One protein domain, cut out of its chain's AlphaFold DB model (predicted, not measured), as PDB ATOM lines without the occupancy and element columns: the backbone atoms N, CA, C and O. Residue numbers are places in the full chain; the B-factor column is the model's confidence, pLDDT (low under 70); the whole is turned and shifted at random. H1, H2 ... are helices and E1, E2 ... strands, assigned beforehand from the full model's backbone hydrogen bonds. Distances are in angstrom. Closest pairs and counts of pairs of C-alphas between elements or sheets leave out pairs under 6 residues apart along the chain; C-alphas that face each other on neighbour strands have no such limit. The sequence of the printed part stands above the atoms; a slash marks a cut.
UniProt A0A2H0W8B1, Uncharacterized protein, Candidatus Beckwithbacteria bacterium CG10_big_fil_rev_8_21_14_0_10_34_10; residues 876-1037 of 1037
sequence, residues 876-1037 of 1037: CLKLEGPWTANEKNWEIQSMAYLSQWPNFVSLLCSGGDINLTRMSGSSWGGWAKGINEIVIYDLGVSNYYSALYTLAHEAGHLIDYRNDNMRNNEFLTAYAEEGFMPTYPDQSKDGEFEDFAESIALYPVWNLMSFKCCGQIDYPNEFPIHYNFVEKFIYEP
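Overview. This is residues 876 to 1037 of the 1037 residues of an uncharacterized protein of Candidatus Beckwithbacteria bacterium CG10_big_fil_rev_8_21_14_0_10_34_10 (UniProt A0A2H0W8B1). The long helix H3 runs through the middle, between a small twisted four-stranded sheet on one side and a group of helices, H4, H5 and H7, on the other. H1 packs beside the first part of H3 on the same face of the sheet, the other face being bare, and H5 crosses H3 on the side away from the sheet. The printed part has 162 residues, with seven named helices and four strands in the order E1 H1 H2 E2 E3 E4 H3 H4 H5 H6 H7; the sheet, E1 E2 E4 E3, is mixed, and the class is mixed, helices and strands. The whole is compact, with a radius of gyration of the C-alphas of 14.6 A and spans of 43 by 33 by 30 A.

Along the chain. E1 is residues 877 to 880, from C-alpha 877 at (18.348, 128.014, -0.682). H1, residues 885 to 898, is 20.0 A long, and H2 is 902 to 909. The strands E2, 914 to 918, E3, 926 to 930, and E4, 933 to 936, follow. H3, 944 to 962, measures 26.4 A, and H4, 964 to 978, 20.6 A. H5, 991 to 1002, is 15.7 A long; H6 is 1019 to 1022, and H7, 1024 to 1033, ends at C-alpha 1033 at (31.594, 112.140, 1.554).

Arrangement. E1 and E2 are parallel, with N 878 and O 914 2.8 A apart. E2 and E4 are parallel, with N 934 and O 915 at 2.9 A. E4 and E3 form an antiparallel hairpin, with N 935 and O 927 at 2.8 A. E1, H1 H2, E2 make a strand-helix-strand unit, two parallel neighbour strands joined through helices, with a left-handed crossover. H1 and H3 are on the same face of the sheet, giving two layers, helices over one face; their heights are 10.1 and 8.2 A. H3 touches H1 with residues 944 to 952 alone, closest at the C-alphas of Ser 894 and Leu 948, 4.7 A. H3 touches H2 at Leu 908 and Ile 959, C-alphas 5.2 A apart. H5 touches H3 at a steep tilt of 47 degrees, opposite ways, closest at the C-alphas of Gly 956 and Ala 997, 4.2 A. H4 and H7 touch at a shallow tilt of 23 degrees, opposite ways, closest at the C-alphas of Ala 974 and Ile 1025, 6.0 A. H6 and H7 only just touch, only at the corner, with 3 pairs of C-alphas within 8 A, the closest being Pro 1020 and Tyr 1027, 5.4 A. Every O i to N i+4 pair is within hydrogen-bond range in H1, H2, H3, H5 and H7; H4 has 7 of 11, and H6 is too short for such a pair.

Size, cuts and confidence. The C-alphas farthest apart, of Ala 885 and Glu 977, are 44.1 A apart. The printed part has no cut and ends at the chain's last residue, 1037. The links H4 to H5 and H5 to H6 are long. Mean pLDDT of the printed part is 87.2; residues 974 to 976, 984 to 990 and 1009 to 1016 are under 70.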
ATOM      1  N   CYS A 876      22.319 129.486  -0.075       95.88
ATOM      2  CA  CYS A 876      21.946 129.263  -1.468       95.88
ATOM      3  C   CYS A 876      20.474 128.839  -1.644       95.88
ATOM      4  O   CYS A 876      19.954 128.972  -2.745       95.88
ATOM      5  N   LEU A 877      19.768 128.383  -0.600       96.81
ATOM      6  CA  LEU A 877      18.348 128.014  -0.682       96.81
ATOM      7  C   LEU A 877      17.446 129.250  -0.528       96.81
ATOM      8  O   LEU A 877      17.395 129.894   0.521       96.81
ATOM      9  N   LYS A 878      16.686 129.579  -1.575       96.38
ATOM     10  CA  LYS A 878      15.757 130.719  -1.610       96.38
ATOM     11  C   LYS A 878      14.313 130.232  -1.542       96.38
ATOM     12  O   LYS A 878      13.827 129.583  -2.459       96.38
ATOM     13  N   LEU A 879      13.608 130.563  -0.462       95.00
ATOM     14  CA  LEU A 879      12.198 130.198  -0.282       95.00
ATOM     15  C   LEU A 879      11.278 131.027  -1.192       95.00
ATOM     16  O   LEU A 879      11.101 132.227  -0.973       95.00
ATOM     17  N   GLU A 880      10.626 130.372  -2.151       94.19
ATOM     18  CA  GLU A 880       9.694 130.983  -3.105       94.19
ATOM     19  C   GLU A 880       8.297 130.341  -3.044       94.19
ATOM     20  O   GLU A 880       8.131 129.166  -2.726       94.19
ATOM     21  N   GLY A 881       7.254 131.111  -3.364       91.38
ATOM     22  CA  GLY A 881       5.878 130.606  -3.422       91.38
ATOM     23  C   GLY A 881       5.061 130.762  -2.125       91.38
ATOM     24  O   GLY A 881       5.477 131.447  -1.187       91.38
ATOM     25  N   PRO A 882       3.838 130.201  -2.089       94.81
ATOM     26  CA  PRO A 882       2.838 130.446  -1.049       94.81
ATOM     27  C   PRO A 882       3.075 129.614   0.225       94.81
ATOM     28  O   PRO A 882       2.227 128.817   0.619       94.81
ATOM     29  N   TRP A 883       4.218 129.808   0.881       95.19
ATOM     30  CA  TRP A 883       4.510 129.196   2.179       95.19
ATOM     31  C   TRP A 883       3.556 129.703   3.265       95.19
ATOM     32  O   TRP A 883       3.412 130.914   3.463       95.19
ATOM     33  N   THR A 884       2.950 128.798   4.032       93.38
ATOM     34  CA  THR A 884       2.362 129.187   5.323       93.38
ATOM     35  C   THR A 884       3.468 129.475   6.343       93.38
ATOM     36  O   THR A 884       4.608 129.036   6.187       93.38
ATOM     37  N   ALA A 885       3.146 130.200   7.419       87.69
ATOM     38  CA  ALA A 885       4.126 130.520   8.461       87.69
ATOM     39  C   ALA A 885       4.745 129.262   9.104       87.69
ATOM     40  O   ALA A 885       5.947 129.236   9.348       87.69
ATOM     41  N   ASN A 886       3.941 128.215   9.325       87.50
ATOM     42  CA  ASN A 886       4.409 126.965   9.926       87.50
ATOM     43  C   ASN A 886       5.327 126.188   8.979       87.50
ATOM     44  O   ASN A 886       6.415 125.802   9.387       87.50
ATOM     45  N   GLU A 887       4.925 126.015   7.717       93.31
ATOM     46  CA  GLU A 887       5.746 125.318   6.714       93.31
ATOM     47  C   GLU A 887       7.074 126.047   6.497       93.31
ATOM     48  O   GLU A 887       8.129 125.422   6.497       93.31
ATOM     49  N   LYS A 888       7.038 127.387   6.405       90.62
ATOM     50  CA  LYS A 888       8.249 128.207   6.294       90.62
ATOM     51  C   LYS A 888       9.182 128.000   7.486       90.62
ATOM     52  O   LYS A 888      10.392 127.912   7.314       90.62
ATOM     53  N   ASN A 889       8.622 127.945   8.695       85.56
ATOM     54  CA  ASN A 889       9.396 127.717   9.909       85.56
ATOM     55  C   ASN A 889      10.024 126.316   9.926       85.56
ATOM     56  O   ASN A 889      11.184 126.194  10.301       85.56
ATOM     57  N   TRP A 890       9.295 125.282   9.496       89.81
ATOM     58  CA  TRP A 890       9.837 123.925   9.382       89.81
ATOM     59  C   TRP A 890      10.985 123.846   8.382       89.81
ATOM     60  O   TRP A 890      12.028 123.310   8.729       89.81
ATOM     61  N   GLU A 891      10.852 124.455   7.205       93.44
ATOM     62  CA  GLU A 891      11.947 124.496   6.227       93.44
ATOM     63  C   GLU A 891      13.169 125.259   6.740       93.44
ATOM     64  O   GLU A 891      14.293 124.795   6.588       93.44
ATOM     65  N   ILE A 892      12.978 126.411   7.394       89.00
ATOM     66  CA  ILE A 892      14.090 127.161   8.005       89.00
ATOM     67  C   ILE A 892      14.802 126.305   9.058       89.00
ATOM     68  O   ILE A 892      16.029 126.285   9.104       89.00
ATOM     69  N   GLN A 893      14.049 125.570   9.877       84.81
ATOM     70  CA  GLN A 893      14.619 124.639  10.851       84.81
ATOM     71  C   GLN A 893      15.381 123.495  10.171       84.81
ATOM     72  O   GLN A 893      16.452 123.124  10.647       84.81
ATOM     73  N   SER A 894      14.872 122.959   9.058       91.88
ATOM     74  CA  SER A 894      15.548 121.920   8.273       91.88
ATOM     75  C   SER A 894      16.851 122.430   7.667       91.88
ATOM     76  O   SER A 894      17.885 121.786   7.817       91.88
ATOM     77  N   MET A 895      16.830 123.617   7.055       93.38
ATOM     78  CA  MET A 895      18.017 124.268   6.500       93.38
ATOM     79  C   MET A 895      19.072 124.524   7.567       93.38
ATOM     80  O   MET A 895      20.239 124.206   7.366       93.38
ATOM     81  N   ALA A 896      18.672 125.068   8.714       86.44
ATOM     82  CA  ALA A 896      19.604 125.341   9.794       86.44
ATOM     83  C   ALA A 896      20.174 124.061  10.412       86.44
ATOM     84  O   ALA A 896      21.366 124.004  10.705       86.44
ATOM     85  N   TYR A 897      19.367 123.005  10.542       86.25
ATOM     86  CA  TYR A 897      19.858 121.699  10.974       86.25
ATOM     87  C   TYR A 897      20.866 121.111   9.979       86.25
ATOM     88  O   TYR A 897      21.931 120.662  10.392       86.25
ATOM     89  N   LEU A 898      20.580 121.163   8.675       91.62
ATOM     90  CA  LEU A 898      21.491 120.681   7.630       91.62
ATOM     91  C   LEU A 898      22.758 121.546   7.495       91.62
ATOM     92  O   LEU A 898      23.798 121.047   7.071       91.62
ATOM     93  N   SER A 899      22.705 122.819   7.897       90.06
ATOM     94  CA  SER A 899      23.844 123.746   7.815       90.06
ATOM     95  C   SER A 899      25.040 123.353   8.690       90.06
ATOM     96  O   SER A 899      26.144 123.851   8.479       90.06
ATOM     97  N   GLN A 900      24.841 122.448   9.656       85.38
ATOM     98  CA  GLN A 900      25.905 121.978  10.545       85.38
ATOM     99  C   GLN A 900      26.979 121.146   9.829       85.38
ATOM    100  O   GLN A 900      28.024 120.898  10.421       85.38
ATOM    101  N   TRP A 901      26.707 120.702   8.599       91.19
ATOM    102  CA  TRP A 901      27.591 119.864   7.797       91.19
ATOM    103  C   TRP A 901      28.149 120.673   6.619       91.19
ATOM    104  O   TRP A 901      27.500 120.770   5.572       91.19
ATOM    105  N   PRO A 902      29.340 121.288   6.764       91.94
ATOM    106  CA  PRO A 902      29.879 122.215   5.772       91.94
ATOM    107  C   PRO A 902      30.084 121.569   4.404       91.94
ATOM    108  O   PRO A 902      29.876 122.228   3.386       91.94
ATOM    109  N   ASN A 903      30.448 120.284   4.366       95.44
ATOM    110  CA  ASN A 903      30.620 119.557   3.115       95.44
ATOM    111  C   ASN A 903      29.286 119.384   2.362       95.44
ATOM    112  O   ASN A 903      29.211 119.732   1.184       95.44
ATOM    113  N   PHE A 904      28.202 118.998   3.049       96.62
ATOM    114  CA  PHE A 904      26.848 118.953   2.474       96.62
ATOM    115  C   PHE A 904      26.454 120.316   1.896       96.62
ATOM    116  O   PHE A 904      26.018 120.403   0.748       96.62
ATOM    117  N   VAL A 905      26.662 121.395   2.659       95.88
ATOM    118  CA  VAL A 905      26.364 122.768   2.221       95.88
ATOM    119  C   VAL A 905      27.201 123.161   1.005       95.88
ATOM    120  O   VAL A 905      26.668 123.727   0.053       95.88
ATOM    121  N   SER A 906      28.496 122.851   1.008       95.75
ATOM    122  CA  SER A 906      29.420 123.144  -0.090       95.75
ATOM    123  C   SER A 906      29.010 122.428  -1.379       95.75
ATOM    124  O   SER A 906      28.847 123.066  -2.423       95.75
ATOM    125  N   LEU A 907      28.761 121.118  -1.296       96.50
ATOM    126  CA  LEU A 907      28.308 120.296  -2.417       96.50
ATOM    127  C   LEU A 907      26.970 120.795  -2.956       96.50
ATOM    128  O   LEU A 907      26.842 121.020  -4.166       96.50
ATOM    129  N   LEU A 908      26.009 121.029  -2.056       97.19
ATOM    130  CA  LEU A 908      24.687 121.523  -2.408       97.19
ATOM    131  C   LEU A 908      24.770 122.898  -3.054       97.19
ATOM    132  O   LEU A 908      24.111 123.084  -4.061       97.19
ATOM    133  N   CYS A 909      25.573 123.838  -2.550       96.75
ATOM    134  CA  CYS A 909      25.637 125.224  -3.035       96.75
ATOM    135  C   CYS A 909      26.640 125.471  -4.179       96.75
ATOM    136  O   CYS A 909      26.686 126.578  -4.716       96.75
ATOM    137  N   SER A 910      27.401 124.459  -4.605       95.81
ATOM    138  CA  SER A 910      28.439 124.564  -5.651       95.81
ATOM    139  C   SER A 910      27.959 125.129  -7.003       95.81
ATOM    140  O   SER A 910      28.721 125.790  -7.706       95.81
ATOM    141  N   GLY A 911      26.688 124.922  -7.359       90.56
ATOM    142  CA  GLY A 911      26.045 125.438  -8.577       90.56
ATOM    143  C   GLY A 911      25.349 126.799  -8.418       90.56
ATOM    144  O   GLY A 911      24.647 127.233  -9.332       90.56
ATOM    145  N   GLY A 912      25.520 127.468  -7.272       94.81
ATOM    146  CA  GLY A 912      24.868 128.736  -6.934       94.81
ATOM    147  C   GLY A 912      23.488 128.567  -6.294       94.81
ATOM    148  O   GLY A 912      23.153 127.490  -5.788       94.81
ATOM    149  N   ASP A 913      22.709 129.652  -6.316       97.19
ATOM    150  CA  ASP A 913      21.381 129.736  -5.701       97.19
ATOM    151  C   ASP A 913      20.409 128.668  -6.237       97.19
ATOM    152  O   ASP A 913      20.440 128.281  -7.409       97.19
ATOM    153  N   ILE A 914      19.537 128.198  -5.349       98.19
ATOM    154  CA  ILE A 914      18.526 127.166  -5.557       98.19
ATOM    155  C   ILE A 914      17.184 127.728  -5.099       98.19
ATOM    156  O   ILE A 914      17.028 128.122  -3.943       98.19
ATOM    157  N   ASN A 915      16.184 127.698  -5.972       97.88
ATOM    158  CA  ASN A 915      14.836 128.120  -5.613       97.88
ATOM    159  C   ASN A 915      14.081 126.953  -4.971       97.88
ATOM    160  O   ASN A 915      13.813 125.948  -5.631       97.88
ATOM    161  N   LEU A 916      13.709 127.104  -3.700       97.69
ATOM    162  CA  LEU A 916      12.857 126.183  -2.952       97.69
ATOM    163  C   LEU A 916      11.402 126.661  -3.047       97.69
ATOM    164  O   LEU A 916      10.965 127.546  -2.307       97.69
ATOM    165  N   THR A 917      10.654 126.103  -3.997       97.62
ATOM    166  CA  THR A 917       9.313 126.567  -4.373       97.62
ATOM    167  C   THR A 917       8.213 125.731  -3.727       97.62
ATOM    168  O   THR A 917       8.089 124.538  -3.995       97.62
ATOM    169  N   ARG A 918       7.324 126.354  -2.950       97.25
ATOM    170  CA  ARG A 918       6.126 125.683  -2.415       97.25
ATOM    171  C   ARG A 918       5.053 125.505  -3.492       97.25
ATOM    172  O   ARG A 918       4.607 126.480  -4.092       97.25
ATOM    173  N   MET A 919       4.547 124.287  -3.686       95.69
ATOM    174  CA  MET A 919       3.411 123.998  -4.579       95.69
ATOM    175  C   MET A 919       2.423 123.028  -3.932       95.69
ATOM    176  O   MET A 919       2.833 122.041  -3.348       95.69
ATOM    177  N   SER A 920       1.114 123.252  -4.040       92.44
ATOM    178  CA  SER A 920       0.098 122.339  -3.481       92.44
ATOM    179  C   SER A 920      -0.429 121.327  -4.502       92.44
ATOM    180  O   SER A 920      -0.409 121.600  -5.703       92.44
ATOM    181  N   GLY A 921      -1.029 120.228  -4.033       86.06
ATOM    182  CA  GLY A 921      -1.853 119.342  -4.868       86.06
ATOM    183  C   GLY A 921      -1.115 118.184  -5.544       86.06
ATOM    184  O   GLY A 921      -1.612 117.652  -6.536       86.06
ATOM    185  N   SER A 922       0.039 117.785  -5.010       88.25
ATOM    186  CA  SER A 922       0.773 116.588  -5.436       88.25
ATOM    187  C   SER A 922       0.724 115.506  -4.357       88.25
ATOM    188  O   SER A 922       0.620 115.807  -3.170       88.25
ATOM    189  N   SER A 923       0.813 114.240  -4.767       86.44
ATOM    190  CA  SER A 923       0.943 113.083  -3.869       86.44
ATOM    191  C   SER A 923       2.392 112.771  -3.476       86.44
ATOM    192  O   SER A 923       2.645 111.694  -2.949       86.44
ATOM    193  N   TRP A 924       3.331 113.659  -3.796       87.25
ATOM    194  CA  TRP A 924       4.773 113.495  -3.599       87.25
ATOM    195  C   TRP A 924       5.250 114.418  -2.472       87.25
ATOM    196  O   TRP A 924       4.519 115.334  -2.095       87.25
ATOM    197  N   GLY A 925       6.439 114.161  -1.921       91.31
ATOM    198  CA  GLY A 925       7.064 115.012  -0.901       91.31
ATOM    199  C   GLY A 925       7.645 116.283  -1.512       91.31
ATOM    200  O   GLY A 925       7.216 117.389  -1.181       91.31
ATOM    201  N   GLY A 926       8.549 116.106  -2.469       94.81
ATOM    202  CA  GLY A 926       9.172 117.168  -3.239       94.81
ATOM    203  C   GLY A 926       9.464 116.721  -4.669       94.81
ATOM    204  O   GLY A 926       8.940 115.703  -5.129       94.81
ATOM    205  N   TRP A 927      10.201 117.563  -5.389       94.81
ATOM    206  CA  TRP A 927      10.813 117.235  -6.667       94.81
ATOM    207  C   TRP A 927      11.957 118.202  -6.998       94.81
ATOM    208  O   TRP A 927      11.745 119.408  -7.168       94.81
ATOM    209  N   ALA A 928      13.154 117.661  -7.183       95.75
ATOM    210  CA  ALA A 928      14.296 118.306  -7.812       95.75
ATOM    211  C   ALA A 928      14.038 118.511  -9.315       95.75
ATOM    212  O   ALA A 928      14.389 117.701 -10.171       95.75
ATOM    213  N   LYS A 929      13.389 119.626  -9.657       92.38
ATOM    214  CA  LYS A 929      12.964 119.945 -11.030       92.38
ATOM    215  C   LYS A 929      14.127 120.334 -11.952       92.38
ATOM    216  O   LYS A 929      13.974 120.335 -13.176       92.38
ATOM    217  N   GLY A 930      15.288 120.649 -11.384       92.12
ATOM    218  CA  GLY A 930      16.532 120.874 -12.112       92.12
ATOM    219  C   GLY A 930      17.698 121.191 -11.177       92.12
ATOM    220  O   GLY A 930      17.565 121.133  -9.960       92.12
ATOM    221  N   ILE A 931      18.837 121.592 -11.751       94.06
ATOM    222  CA  ILE A 931      20.089 121.841 -11.008       94.06
ATOM    223  C   ILE A 931      20.000 122.972  -9.962       94.06
ATOM    224  O   ILE A 931      20.806 123.002  -9.034       94.06
ATOM    225  N   ASN A 932      19.018 123.877 -10.095       96.88
ATOM    226  CA  ASN A 932      18.820 125.063  -9.246       96.88
ATOM    227  C   ASN A 932      17.357 125.231  -8.775       96.88
ATOM    228  O   ASN A 932      16.951 126.334  -8.415       96.88
ATOM    229  N   GLU A 933      16.523 124.188  -8.823       97.56
ATOM    230  CA  GLU A 933      15.106 124.294  -8.435       97.56
ATOM    231  C   GLU A 933      14.648 123.032  -7.704       97.56
ATOM    232  O   GLU A 933      14.689 121.934  -8.262       97.56
ATOM    233  N   ILE A 934      14.155 123.215  -6.480       98.19
ATOM    234  CA  ILE A 934      13.446 122.198  -5.705       98.19
ATOM    235  C   ILE A 934      12.003 122.664  -5.531       98.19
ATOM    236  O   ILE A 934      11.738 123.790  -5.110       98.19
ATOM    237  N   VAL A 935      11.051 121.788  -5.824       97.62
ATOM    238  CA  VAL A 935       9.632 122.002  -5.543       97.62
ATOM    239  C   VAL A 935       9.249 121.198  -4.309       97.62
ATOM    240  O   VAL A 935       9.531 120.010  -4.248       97.62
ATOM    241  N   ILE A 936       8.562 121.815  -3.349       97.56
ATOM    242  CA  ILE A 936       8.074 121.147  -2.137       97.56
ATOM    243  C   ILE A 936       6.548 121.109  -2.130       97.56
ATOM    244  O   ILE A 936       5.871 122.132  -2.310       97.56
ATOM    245  N   TYR A 937       6.002 119.916  -1.907       96.25
ATOM    246  CA  TYR A 937       4.572 119.629  -1.923       96.25
ATOM    247  C   TYR A 937       3.995 119.393  -0.524       96.25
ATOM    248  O   TYR A 937       4.701 119.377   0.477       96.25
ATOM    249  N   ASP A 938       2.672 119.211  -0.452       94.69
ATOM    250  CA  ASP A 938       1.925 119.121   0.811       94.69
ATOM    251  C   ASP A 938       2.421 117.994   1.738       94.69
ATOM    252  O   ASP A 938       2.354 118.136   2.958       94.69
ATOM    253  N   LEU A 939       2.921 116.879   1.186       90.81
ATOM    254  CA  LEU A 939       3.487 115.796   1.999       90.81
ATOM    255  C   LEU A 939       4.860 116.156   2.567       90.81
ATOM    256  O   LEU A 939       5.128 115.823   3.722       90.81
ATOM    257  N   GLY A 940       5.684 116.851   1.777       92.44
ATOM    258  CA  GLY A 940       7.025 117.265   2.172       92.44
ATOM    259  C   GLY A 940       6.993 118.222   3.349       92.44
ATOM    260  O   GLY A 940       7.824 118.127   4.226       92.44
ATOM    261  N   VAL A 941       5.959 119.051   3.476       93.56
ATOM    262  CA  VAL A 941       5.827 120.000   4.598       93.56
ATOM    263  C   VAL A 941       4.668 119.669   5.526       93.56
ATOM    264  O   VAL A 941       4.049 120.559   6.099       93.56
ATOM    265  N   SER A 942       4.331 118.390   5.689       89.75
ATOM    266  CA  SER A 942       3.244 117.999   6.601       89.75
ATOM    267  C   SER A 942       3.606 118.172   8.086       89.75
ATOM    268  O   SER A 942       2.719 118.295   8.932       89.75
ATOM    269  N   ASN A 943       4.902 118.169   8.400       86.25
ATOM    270  CA  ASN A 943       5.507 118.415   9.708       86.25
ATOM    271  C   ASN A 943       7.016 118.677   9.520       86.25
ATOM    272  O   ASN A 943       7.534 118.542   8.412       86.25
ATOM    273  N   TYR A 944       7.717 119.000  10.610       85.94
ATOM    274  CA  TYR A 944       9.162 119.240  10.591       85.94
ATOM    275  C   TYR A 944       9.975 118.076  10.005       85.94
ATOM    276  O   TYR A 944      10.822 118.297   9.147       85.94
ATOM    277  N   TYR A 945       9.717 116.840  10.434       85.75
ATOM    278  CA  TYR A 945      10.514 115.697   9.995       85.75
ATOM    279  C   TYR A 945      10.331 115.406   8.508       85.75
ATOM    280  O   TYR A 945      11.304 115.145   7.809       85.75
ATOM    281  N   SER A 946       9.094 115.510   8.009       89.88
ATOM    282  CA  SER A 946       8.835 115.459   6.570       89.88
ATOM    283  C   SER A 946       9.610 116.543   5.828       89.88
ATOM    284  O   SER A 946      10.214 116.225   4.811       89.88
ATOM    285  N   ALA A 947       9.645 117.774   6.355       93.56
ATOM    286  CA  ALA A 947      10.349 118.881   5.709       93.56
ATOM    287  C   ALA A 947      11.852 118.612   5.667       93.56
ATOM    288  O   ALA A 947      12.477 118.779   4.628       93.56
ATOM    289  N   LEU A 948      12.432 118.132   6.771       93.12
ATOM    290  CA  LEU A 948      13.849 117.779   6.840       93.12
ATOM    291  C   LEU A 948      14.201 116.656   5.864       93.12
ATOM    292  O   LEU A 948      15.134 116.803   5.079       93.12
ATOM    293  N   TYR A 949      13.452 115.555   5.900       93.62
ATOM    294  CA  TYR A 949      13.694 114.417   5.021       93.62
ATOM    295  C   TYR A 949      13.525 114.793   3.552       93.62
ATOM    296  O   TYR A 949      14.408 114.511   2.753       93.62
ATOM    297  N   THR A 950      12.424 115.461   3.192       95.38
ATOM    298  CA  THR A 950      12.189 115.879   1.808       95.38
ATOM    299  C   THR A 950      13.254 116.868   1.351       95.38
ATOM    300  O   THR A 950      13.811 116.673   0.280       95.38
ATOM    301  N   LEU A 951      13.604 117.879   2.150       97.31
ATOM    302  CA  LEU A 951      14.663 118.813   1.770       97.31
ATOM    303  C   LEU A 951      15.998 118.093   1.543       97.31
ATOM    304  O   LEU A 951      16.652 118.355   0.538       97.31
ATOM    305  N   ALA A 952      16.390 117.179   2.434       97.12
ATOM    306  CA  ALA A 952      17.631 116.418   2.297       97.12
ATOM    307  C   ALA A 952      17.610 115.473   1.081       97.12
ATOM    308  O   ALA A 952      18.606 115.387   0.366       97.12
ATOM    309  N   HIS A 953      16.475 114.825   0.807       96.12
ATOM    310  CA  HIS A 953      16.277 113.962  -0.360       96.12
ATOM    311  C   HIS A 953      16.401 114.751  -1.667       96.12
ATOM    312  O   HIS A 953      17.249 114.450  -2.506       96.12
ATOM    313  N   GLU A 954      15.631 115.831  -1.817       97.31
ATOM    314  CA  GLU A 954      15.690 116.645  -3.034       97.31
ATOM    315  C   GLU A 954      17.051 117.343  -3.188       97.31
ATOM    316  O   GLU A 954      17.559 117.486  -4.301       97.31
ATOM    317  N   ALA A 955      17.692 117.732  -2.080       97.69
ATOM    318  CA  ALA A 955      19.067 118.220  -2.090       97.69
ATOM    319  C   ALA A 955      20.056 117.150  -2.575       97.69
ATOM    320  O   ALA A 955      20.985 117.488  -3.303       97.69
ATOM    321  N   GLY A 956      19.841 115.874  -2.239       96.88
ATOM    322  CA  GLY A 956      20.633 114.750  -2.738       96.88
ATOM    323  C   GLY A 956      20.608 114.640  -4.264       96.88
ATOM    324  O   GLY A 956      21.662 114.494  -4.884       96.88
ATOM    325  N   HIS A 957      19.444 114.829  -4.892       96.38
ATOM    326  CA  HIS A 957      19.358 114.924  -6.354       96.38
ATOM    327  C   HIS A 957      20.131 116.126  -6.912       96.38
ATOM    328  O   HIS A 957      20.810 116.001  -7.928       96.38
ATOM    329  N   LEU A 958      20.070 117.295  -6.265       97.31
ATOM    330  CA  LEU A 958      20.837 118.462  -6.715       97.31
ATOM    331  C   LEU A 958      22.347 118.262  -6.551       97.31
ATOM    332  O   LEU A 958      23.106 118.684  -7.425       97.31
ATOM    333  N   ILE A 959      22.782 117.618  -5.465       96.81
ATOM    334  CA  ILE A 959      24.182 117.239  -5.253       96.81
ATOM    335  C   ILE A 959      24.633 116.317  -6.382       96.81
ATOM    336  O   ILE A 959      25.685 116.576  -6.959       96.81
ATOM    337  N   ASP A 960      23.829 115.322  -6.757       95.06
ATOM    338  CA  ASP A 960      24.114 114.461  -7.906       95.06
ATOM    339  C   ASP A 960      24.194 115.251  -9.224       95.06
ATOM    340  O   ASP A 960      25.164 115.120  -9.967       95.06
ATOM    341  N   TYR A 961      23.239 116.147  -9.497       94.94
ATOM    342  CA  TYR A 961      23.256 116.976 -10.710       94.94
ATOM    343  C   TYR A 961      24.495 117.872 -10.810       94.94
ATOM    344  O   TYR A 961      24.962 118.158 -11.914       94.94
ATOM    345  N   ARG A 962      25.000 118.353  -9.671       94.69
ATOM    346  CA  ARG A 962      26.167 119.246  -9.584       94.69
ATOM    347  C   ARG A 962      27.491 118.475  -9.512       94.69
ATOM    348  O   ARG A 962      28.520 119.028  -9.887       94.69
ATOM    349  N   ASN A 963      27.463 117.219  -9.064       92.19
ATOM    350  CA  ASN A 963      28.634 116.396  -8.757       92.19
ATOM    351  C   ASN A 963      28.451 114.954  -9.270       92.19
ATOM    352  O   ASN A 963      28.598 113.994  -8.519       92.19
ATOM    353  N   ASP A 964      28.150 114.791 -10.557       84.69
ATOM    354  CA  ASP A 964      27.824 113.504 -11.199       84.69
ATOM    355  C   ASP A 964      28.847 112.372 -10.956       84.69
ATOM    356  O   ASP A 964      28.502 111.189 -10.863       84.69
ATOM    357  N   ASN A 965      30.122 112.729 -10.812       87.69
ATOM    358  CA  ASN A 965      31.203 111.807 -10.478       87.69
ATOM    359  C   ASN A 965      31.041 111.156  -9.100       87.69
ATOM    360  O   ASN A 965      31.517 110.038  -8.912       87.69
ATOM    361  N   MET A 966      30.383 111.819  -8.149       89.62
ATOM    362  CA  MET A 966      30.212 111.321  -6.786       89.62
ATOM    363  C   MET A 966      29.315 110.086  -6.766       89.62
ATOM    364  O   MET A 966      29.710 109.049  -6.232       89.62
ATOM    365  N   ARG A 967      28.160 110.131  -7.448       90.56
ATOM    366  CA  ARG A 967      27.346 108.923  -7.588       90.56
ATOM    367  C   ARG A 967      28.095 107.864  -8.398       90.56
ATOM    368  O   ARG A 967      28.250 106.736  -7.944       90.56
ATOM    369  N   ASN A 968      28.579 108.217  -9.589       86.00
ATOM    370  CA  ASN A 968      29.076 107.218 -10.538       86.00
ATOM    371  C   ASN A 968      30.380 106.526 -10.098       86.00
ATOM    372  O   ASN A 968      30.565 105.350 -10.405       86.00
ATOM    373  N   ASN A 969      31.277 107.226  -9.397       83.06
ATOM    374  CA  ASN A 969      32.595 106.691  -9.039       83.06
ATOM    375  C   ASN A 969      32.686 106.252  -7.574       83.06
ATOM    376  O   ASN A 969      33.372 105.273  -7.280       83.06
ATOM    377  N   GLU A 970      32.016 106.951  -6.659       82.62
ATOM    378  CA  GLU A 970      32.148 106.684  -5.224       82.62
ATOM    379  C   GLU A 970      30.959 105.872  -4.703       82.62
ATOM    380  O   GLU A 970      31.156 104.785  -4.156       82.62
ATOM    381  N   PHE A 971      29.729 106.328  -4.961       86.19
ATOM    382  CA  PHE A 971      28.521 105.653  -4.478       86.19
ATOM    383  C   PHE A 971      28.247 104.326  -5.190       86.19
ATOM    384  O   PHE A 971      28.031 103.321  -4.524       86.19
ATOM    385  N   LEU A 972      28.300 104.272  -6.528       83.69
ATOM    386  CA  LEU A 972      28.002 103.037  -7.271       83.69
ATOM    387  C   LEU A 972      29.009 101.913  -6.991       83.69
ATOM    388  O   LEU A 972      28.665 100.731  -7.047       83.69
ATOM    389  N   THR A 973      30.244 102.277  -6.640       74.62
ATOM    390  CA  THR A 973      31.262 101.324  -6.186       74.62
ATOM    391  C   THR A 973      30.884 100.724  -4.827       74.62
ATOM    392  O   THR A 973      31.049  99.524  -4.624       74.62
ATOM    393  N   ALA A 974      30.331 101.540  -3.928       65.44
ATOM    394  CA  ALA A 974      29.784 101.131  -2.634       65.44
ATOM    395  C   ALA A 974      28.501 100.276  -2.778       65.44
ATOM    396  O   ALA A 974      28.364  99.218  -2.162       65.44
ATOM    397  N   TYR A 975      27.596 100.693  -3.663       69.25
ATOM    398  CA  TYR A 975      26.319 100.046  -3.980       69.25
ATOM    399  C   TYR A 975      26.465  98.597  -4.473       69.25
ATOM    400  O   TYR A 975      25.622  97.752  -4.163       69.25
ATOM    401  N   ALA A 976      27.537  98.269  -5.206       69.88
ATOM    402  CA  ALA A 976      27.740  96.935  -5.776       69.88
ATOM    403  C   ALA A 976      27.757  95.798  -4.729       69.88
ATOM    404  O   ALA A 976      27.555  94.632  -5.084       69.88
ATOM    405  N   GLU A 977      27.990  96.119  -3.453       76.31
ATOM    406  CA  GLU A 977      28.052  95.151  -2.356       76.31
ATOM    407  C   GLU A 977      26.729  95.008  -1.578       76.31
ATOM    408  O   GLU A 977      26.398  93.896  -1.155       76.31
ATOM    409  N   GLU A 978      25.949  96.086  -1.425       83.25
ATOM    410  CA  GLU A 978      24.719  96.125  -0.605       83.25
ATOM    411  C   GLU A 978      23.412  96.066  -1.410       83.25
ATOM    412  O   GLU A 978      22.398  95.581  -0.899       83.25
ATOM    413  N   GLY A 979      23.439  96.461  -2.685       83.56
ATOM    414  CA  GLY A 979      22.237  96.635  -3.502       83.56
ATOM    415  C   GLY A 979      21.428  97.875  -3.106       83.56
ATOM    416  O   GLY A 979      21.819  98.619  -2.218       83.56
ATOM    417  N   PHE A 980      20.295  98.091  -3.784       81.69
ATOM    418  CA  PHE A 980      19.500  99.310  -3.613       81.69
ATOM    419  C   PHE A 980      18.817  99.354  -2.253       81.69
ATOM    420  O   PHE A 980      18.161  98.379  -1.848       81.69
ATOM    421  N   MET A 981      18.856 100.520  -1.615       80.62
ATOM    422  CA  MET A 981      17.925 100.829  -0.546       80.62
ATOM    423  C   MET A 981      16.489 100.825  -1.083       80.62
ATOM    424  O   MET A 981      16.231 101.067  -2.269       80.62
ATOM    425  N   PRO A 982      15.499 100.506  -0.238       75.00
ATOM    426  CA  PRO A 982      14.109 100.598  -0.640       75.00
ATOM    427  C   PRO A 982      13.716 102.074  -0.797       75.00
ATOM    428  O   PRO A 982      13.324 102.726   0.165       75.00
ATOM    429  N   THR A 983      13.806 102.579  -2.025       70.81
ATOM    430  CA  THR A 983      13.454 103.958  -2.379       70.81
ATOM    431  C   THR A 983      12.019 104.075  -2.885       70.81
ATOM    432  O   THR A 983      11.419 103.116  -3.393       70.81
ATOM    433  N   TYR A 984      11.428 105.259  -2.717       59.00
ATOM    434  CA  TYR A 984      10.121 105.595  -3.269       59.00
ATOM    435  C   TYR A 984      10.264 106.707  -4.316       59.00
ATOM    436  O   TYR A 984      10.872 107.712  -3.982       59.00
ATOM    437  N   PRO A 985       9.606 106.623  -5.490       51.22
ATOM    438  CA  PRO A 985       8.806 105.521  -6.012       51.22
ATOM    439  C   PRO A 985       9.539 104.772  -7.131       51.22
ATOM    440  O   PRO A 985       9.921 105.363  -8.131       51.22
ATOM    441  N   ASP A 986       9.541 103.440  -7.041       53.34
ATOM    442  CA  ASP A 986       9.822 102.508  -8.147       53.34
ATOM    443  C   ASP A 986      11.307 102.096  -8.311       53.34
ATOM    444  O   ASP A 986      12.124 102.770  -8.926       53.34
ATOM    445  N   GLN A 987      11.632 100.878  -7.855       55.62
ATOM    446  CA  GLN A 987      12.947 100.224  -8.004       55.62
ATOM    447  C   GLN A 987      13.342  99.908  -9.464       55.62
ATOM    448  O   GLN A 987      14.296  99.167  -9.699       55.62
ATOM    449  N   SER A 988      12.572 100.341 -10.469       52.59
ATOM    450  CA  SER A 988      12.588  99.680 -11.777       52.59
ATOM    451  C   SER A 988      13.346 100.394 -12.900       52.59
ATOM    452  O   SER A 988      13.612  99.717 -13.897       52.59
ATOM    453  N   LYS A 989      13.742 101.680 -12.779       51.38
ATOM    454  CA  LYS A 989      14.544 102.376 -13.825       51.38
ATOM    455  C   LYS A 989      15.514 103.466 -13.362       51.38
ATOM    456  O   LYS A 989      16.605 103.512 -13.915       51.38
ATOM    457  N   ASP A 990      15.156 104.264 -12.360       64.00
ATOM    458  CA  ASP A 990      15.996 105.358 -11.835       64.00
ATOM    459  C   ASP A 990      16.559 105.020 -10.442       64.00
ATOM    460  O   ASP A 990      16.921 105.898  -9.666       64.00
ATOM    461  N   GLY A 991      16.635 103.716 -10.135       74.88
ATOM    462  CA  GLY A 991      16.944 103.198  -8.803       74.88
ATOM    463  C   GLY A 991      18.208 103.800  -8.199       74.88
ATOM    464  O   GLY A 991      18.178 104.161  -7.039       74.88
ATOM    465  N   GLU A 992      19.266 103.999  -8.989       86.44
ATOM    466  CA  GLU A 992      20.543 104.571  -8.527       86.44
ATOM    467  C   GLU A 992      20.455 106.053  -8.143       86.44
ATOM    468  O   GLU A 992      21.120 106.487  -7.207       86.44
ATOM    469  N   PHE A 993      19.650 106.837  -8.867       88.31
ATOM    470  CA  PHE A 993      19.471 108.266  -8.597       88.31
ATOM    471  C   PHE A 993      18.675 108.470  -7.311       88.31
ATOM    472  O   PHE A 993      19.052 109.279  -6.465       88.31
ATOM    473  N   GLU A 994      17.593 107.709  -7.178       89.94
ATOM    474  CA  GLU A 994      16.742 107.705  -5.993       89.94
ATOM    475  C   GLU A 994      17.488 107.136  -4.783       89.94
ATOM    476  O   GLU A 994      17.404 107.696  -3.703       89.94
ATOM    477  N   ASP A 995      18.262 106.062  -4.948       89.50
ATOM    478  CA  ASP A 995      19.054 105.430  -3.880       89.50
ATOM    479  C   ASP A 995      20.144 106.349  -3.330       89.50
ATOM    480  O   ASP A 995      20.339 106.442  -2.116       89.50
ATOM    481  N   PHE A 996      20.800 107.105  -4.213       92.94
ATOM    482  CA  PHE A 996      21.751 108.136  -3.813       92.94
ATOM    483  C   PHE A 996      21.075 109.246  -2.995       92.94
ATOM    484  O   PHE A 996      21.541 109.589  -1.906       92.94
ATOM    485  N   ALA A 997      19.955 109.782  -3.489       94.19
ATOM    486  CA  ALA A 997      19.193 110.814  -2.791       94.19
ATOM    487  C   ALA A 997      18.629 110.314  -1.453       94.19
ATOM    488  O   ALA A 997      18.722 111.008  -0.440       94.19
ATOM    489  N   GLU A 998      18.122 109.084  -1.420       92.38
ATOM    490  CA  GLU A 998      17.580 108.448  -0.224       92.38
ATOM    491  C   GLU A 998      18.659 108.219   0.831       92.38
ATOM    492  O   GLU A 998      18.446 108.522   2.004       92.38
ATOM    493  N   SER A 999      19.845 107.768   0.423       93.00
ATOM    494  CA  SER A 999      20.991 107.608   1.320       93.00
ATOM    495  C   SER A 999      21.339 108.930   2.012       93.00
ATOM    496  O   SER A 999      21.494 108.990   3.236       93.00
ATOM    497  N   ILE A1000      21.389 110.023   1.242       95.56
ATOM    498  CA  ILE A1000      21.634 111.373   1.768       95.56
ATOM    499  C   ILE A1000      20.505 111.816   2.701       95.56
ATOM    500  O   ILE A1000      20.780 112.401   3.751       95.56
ATOM    501  N   ALA A1001      19.251 111.535   2.348       94.50
ATOM    502  CA  ALA A1001      18.083 111.914   3.132       94.50
ATOM    503  C   ALA A1001      18.011 111.187   4.472       94.50
ATOM    504  O   ALA A1001      17.616 111.780   5.474       94.50
ATOM    505  N   LEU A1002      18.386 109.907   4.496       91.06
ATOM    506  CA  LEU A1002      18.267 109.050   5.666       91.06
ATOM    507  C   LEU A1002      19.295 109.378   6.740       91.06
ATOM    508  O   LEU A1002      18.946 109.313   7.913       91.06
ATOM    509  N   TYR A1003      20.515 109.784   6.397       92.06
ATOM    510  CA  TYR A1003      21.544 110.113   7.395       92.06
ATOM    511  C   TYR A1003      21.100 111.131   8.476       92.06
ATOM    512  O   TYR A1003      21.281 110.846   9.663       92.06
ATOM    513  N   PRO A1004      20.450 112.265   8.144       89.75
ATOM    514  CA  PRO A1004      19.947 113.202   9.150       89.75
ATOM    515  C   PRO A1004      18.646 112.763   9.846       89.75
ATOM    516  O   PRO A1004      18.274 113.387  10.837       89.75
ATOM    517  N   VAL A1005      17.923 111.740   9.355       86.75
ATOM    518  CA  VAL A1005      16.571 111.401   9.865       86.75
ATOM    519  C   VAL A1005      16.337 109.936  10.255       86.75
ATOM    520  O   VAL A1005      15.255 109.602  10.760       86.75
ATOM    521  N   TRP A1006      17.300 109.034  10.055       81.38
ATOM    522  CA  TRP A1006      17.144 107.598  10.339       81.38
ATOM    523  C   TRP A1006      16.903 107.330  11.825       81.38
ATOM    524  O   TRP A1006      16.260 106.350  12.174       81.38
ATOM    525  N   ASN A1007      17.350 108.230  12.702       72.62
ATOM    526  CA  ASN A1007      17.040 108.232  14.129       72.62
ATOM    527  C   ASN A1007      15.910 109.219  14.504       72.62
ATOM    528  O   ASN A1007      15.570 109.312  15.683       72.62
ATOM    529  N   LEU A1008      15.308 109.924  13.524       70.81
ATOM    530  CA  LEU A1008      14.225 110.912  13.719       70.81
ATOM    531  C   LEU A1008      12.817 110.573  13.168       70.81
ATOM    532  O   LEU A1008      11.869 111.058  13.755       70.81
ATOM    533  N   MET A1009      12.621 109.727  12.148       69.94
ATOM    534  CA  MET A1009      11.304 109.349  11.541       69.94
ATOM    535  C   MET A1009      10.738 107.905  11.719       69.94
ATOM    536  O   MET A1009      10.732 107.377  12.795       69.94
ATOM    537  N   SER A1010      10.083 107.260  10.756       60.34
ATOM    538  CA  SER A1010       9.835 105.802  10.673       60.34
ATOM    539  C   SER A1010       9.208 105.584   9.322       60.34
ATOM    540  O   SER A1010       8.136 106.118   9.030       60.34
ATOM    541  N   PHE A1011       9.915 104.878   8.448       62.50
ATOM    542  CA  PHE A1011       9.564 104.840   7.039       62.50
ATOM    543  C   PHE A1011       8.468 103.806   6.791       62.50
ATOM    544  O   PHE A1011       8.686 102.597   6.776       62.50
ATOM    545  N   LYS A1012       7.238 104.283   6.565       52.59
ATOM    546  CA  LYS A1012       6.073 103.408   6.343       52.59
ATOM    547  C   LYS A1012       6.248 102.465   5.144       52.59
ATOM    548  O   LYS A1012       5.707 101.362   5.171       52.59
ATOM    549  N   CYS A1013       6.985 102.879   4.110       50.84
ATOM    550  CA  CYS A1013       7.230 102.068   2.912       50.84
ATOM    551  C   CYS A1013       7.937 100.742   3.216       50.84
ATOM    552  O   CYS A1013       7.751  99.761   2.498       50.84
ATOM    553  N   CYS A1014       8.747 100.739   4.272       53.16
ATOM    554  CA  CYS A1014       9.884  99.845   4.388       53.16
ATOM    555  C   CYS A1014      10.028  99.262   5.806       53.16
ATOM    556  O   CYS A1014      10.784  98.319   6.018       53.16
ATOM    557  N   GLY A1015       9.252  99.770   6.768       61.69
ATOM    558  CA  GLY A1015       9.492  99.533   8.186       61.69
ATOM    559  C   GLY A1015      10.580 100.463   8.717       61.69
ATOM    560  O   GLY A1015      11.012 101.403   8.053       61.69
ATOM    561  N   GLN A1016      11.007 100.223   9.952       64.81
ATOM    562  CA  GLN A1016      12.172 100.904  10.501       64.81
ATOM    563  C   GLN A1016      13.409 100.393   9.759       64.81
ATOM    564  O   GLN A1016      13.749  99.226   9.916       64.81
ATOM    565  N   ILE A1017      14.022 101.252   8.943       72.38
ATOM    566  CA  ILE A1017      15.332 100.987   8.351       72.38
ATOM    567  C   ILE A1017      16.356 101.342   9.423       72.38
ATOM    568  O   ILE A1017      16.514 102.516   9.767       72.38
ATOM    569  N   ASP A1018      17.038 100.342   9.969       81.50
ATOM    570  CA  ASP A1018      18.207 100.570  10.817       81.50
ATOM    571  C   ASP A1018      19.403 100.919   9.922       81.50
ATOM    572  O   ASP A1018      20.257 100.082   9.648       81.50
ATOM    573  N   TYR A1019      19.404 102.145   9.385       87.00
ATOM    574  CA  TYR A1019      20.291 102.581   8.302       87.00
ATOM    575  C   TYR A1019      21.774 102.199   8.488       87.00
ATOM    576  O   TYR A1019      22.309 101.544   7.590       87.00
ATOM    577  N   PRO A1020      22.431 102.475   9.636       88.44
ATOM    578  CA  PRO A1020      23.831 102.088   9.831       88.44
ATOM    579  C   PRO A1020      24.067 100.571   9.902       88.44
ATOM    580  O   PRO A1020      25.182 100.125   9.649       88.44
ATOM    581  N   ASN A1021      23.061  99.762  10.252       87.00
ATOM    582  CA  ASN A1021      23.211  98.308  10.393       87.00
ATOM    583  C   ASN A1021      22.707  97.521   9.173       87.00
ATOM    584  O   ASN A1021      23.217  96.435   8.890       87.00
ATOM    585  N   GLU A1022      21.694  98.031   8.473       86.50
ATOM    586  CA  GLU A1022      21.117  97.417   7.273       86.50
ATOM    587  C   GLU A1022      21.875  97.802   6.002       86.50
ATOM    588  O   GLU A1022      22.039  96.943   5.135       86.50
ATOM    589  N   PHE A1023      22.367  99.043   5.924       90.19
ATOM    590  CA  PHE A1023      23.116  99.579   4.782       90.19
ATOM    591  C   PHE A1023      24.404 100.301   5.239       90.19
ATOM    592  O   PHE A1023      24.564 101.501   4.989       90.19
ATOM    593  N   PRO A1024      25.316  99.618   5.963       92.06
ATOM    594  CA  PRO A1024      26.521 100.236   6.514       92.06
ATOM    595  C   PRO A1024      27.425 100.894   5.465       92.06
ATOM    596  O   PRO A1024      28.067 101.896   5.771       92.06
ATOM    597  N   ILE A1025      27.513 100.372   4.243       91.25
ATOM    598  CA  ILE A1025      28.332 100.964   3.180       91.25
ATOM    599  C   ILE A1025      27.691 102.262   2.683       91.25
ATOM    600  O   ILE A1025      28.400 103.262   2.576       91.25
ATOM    601  N   HIS A1026      26.373 102.285   2.453       91.88
ATOM    602  CA  HIS A1026      25.654 103.523   2.114       91.88
ATOM    603  C   HIS A1026      25.801 104.565   3.228       91.88
ATOM    604  O   HIS A1026      26.150 105.713   2.957       91.88
ATOM    605  N   TYR A1027      25.607 104.148   4.485       92.81
ATOM    606  CA  TYR A1027      25.760 105.005   5.659       92.81
ATOM    607  C   TYR A1027      27.166 105.607   5.747       92.81
ATOM    608  O   TYR A1027      27.302 106.823   5.833       92.81
ATOM    609  N   ASN A1028      28.210 104.776   5.666       92.38
ATOM    610  CA  ASN A1028      29.602 105.225   5.748       92.38
ATOM    611  C   ASN A1028      29.994 106.114   4.562       92.38
ATOM    612  O   ASN A1028      30.798 107.031   4.721       92.38
ATOM    613  N   PHE A1029      29.454 105.846   3.368       93.56
ATOM    614  CA  PHE A1029      29.651 106.711   2.210       93.56
ATOM    615  C   PHE A1029      29.077 108.105   2.483       93.56
ATOM    616  O   PHE A1029      29.787 109.098   2.356       93.56
ATOM    617  N   VAL A1030      27.814 108.178   2.899       94.69
ATOM    618  CA  VAL A1030      27.134 109.449   3.158       94.69
ATOM    619  C   VAL A1030      27.777 110.194   4.328       94.69
ATOM    620  O   VAL A1030      28.013 111.396   4.236       94.69
ATOM    621  N   GLU A1031      28.143 109.486   5.393       94.12
ATOM    622  CA  GLU A1031      28.893 110.051   6.514       94.12
ATOM    623  C   GLU A1031      30.191 110.703   6.044       94.12
ATOM    624  O   GLU A1031      30.416 111.871   6.323       94.12
ATOM    625  N   LYS A1032      31.014 109.974   5.291       93.25
ATOM    626  CA  LYS A1032      32.346 110.427   4.885       93.25
ATOM    627  C   LYS A1032      32.315 111.505   3.801       93.25
ATOM    628  O   LYS A1032      33.044 112.484   3.859       93.25
ATOM    629  N   PHE A1033      31.510 111.315   2.763       94.31
ATOM    630  CA  PHE A1033      31.594 112.140   1.554       94.31
ATOM    631  C   PHE A1033      30.566 113.262   1.502       94.31
ATOM    632  O   PHE A1033      30.729 114.170   0.689       94.31
ATOM    633  N   ILE A1034      29.537 113.231   2.355       95.56
ATOM    634  CA  ILE A1034      28.458 114.226   2.357       95.56
ATOM    635  C   ILE A1034      28.417 114.986   3.682       95.56
ATOM    636  O   ILE A1034      28.428 116.215   3.675       95.56
ATOM    637  N   TYR A1035      28.394 114.282   4.814       93.94
ATOM    638  CA  TYR A1035      28.166 114.891   6.130       93.94
ATOM    639  C   TYR A1035      29.413 114.965   7.028       93.94
ATOM    640  O   TYR A1035      29.298 115.358   8.187       93.94
ATOM    641  N   GLU A1036      30.608 114.640   6.528       89.25
ATOM    642  CA  GLU A1036      31.843 114.811   7.300       89.25
ATOM    643  C   GLU A1036      32.100 116.323   7.515       89.25
ATOM    644  O   GLU A1036      31.984 117.090   6.549       89.25
ATOM    645  N   PRO A1037      32.357 116.775   8.763       73.44
ATOM    646  CA  PRO A1037      32.546 118.190   9.092       73.44
ATOM    647  C   PRO A1037      33.717 118.890   8.399       73.44
ATOM    648  O   PRO A1037      34.797 118.270   8.264       73.44
TER     649      PRO A1037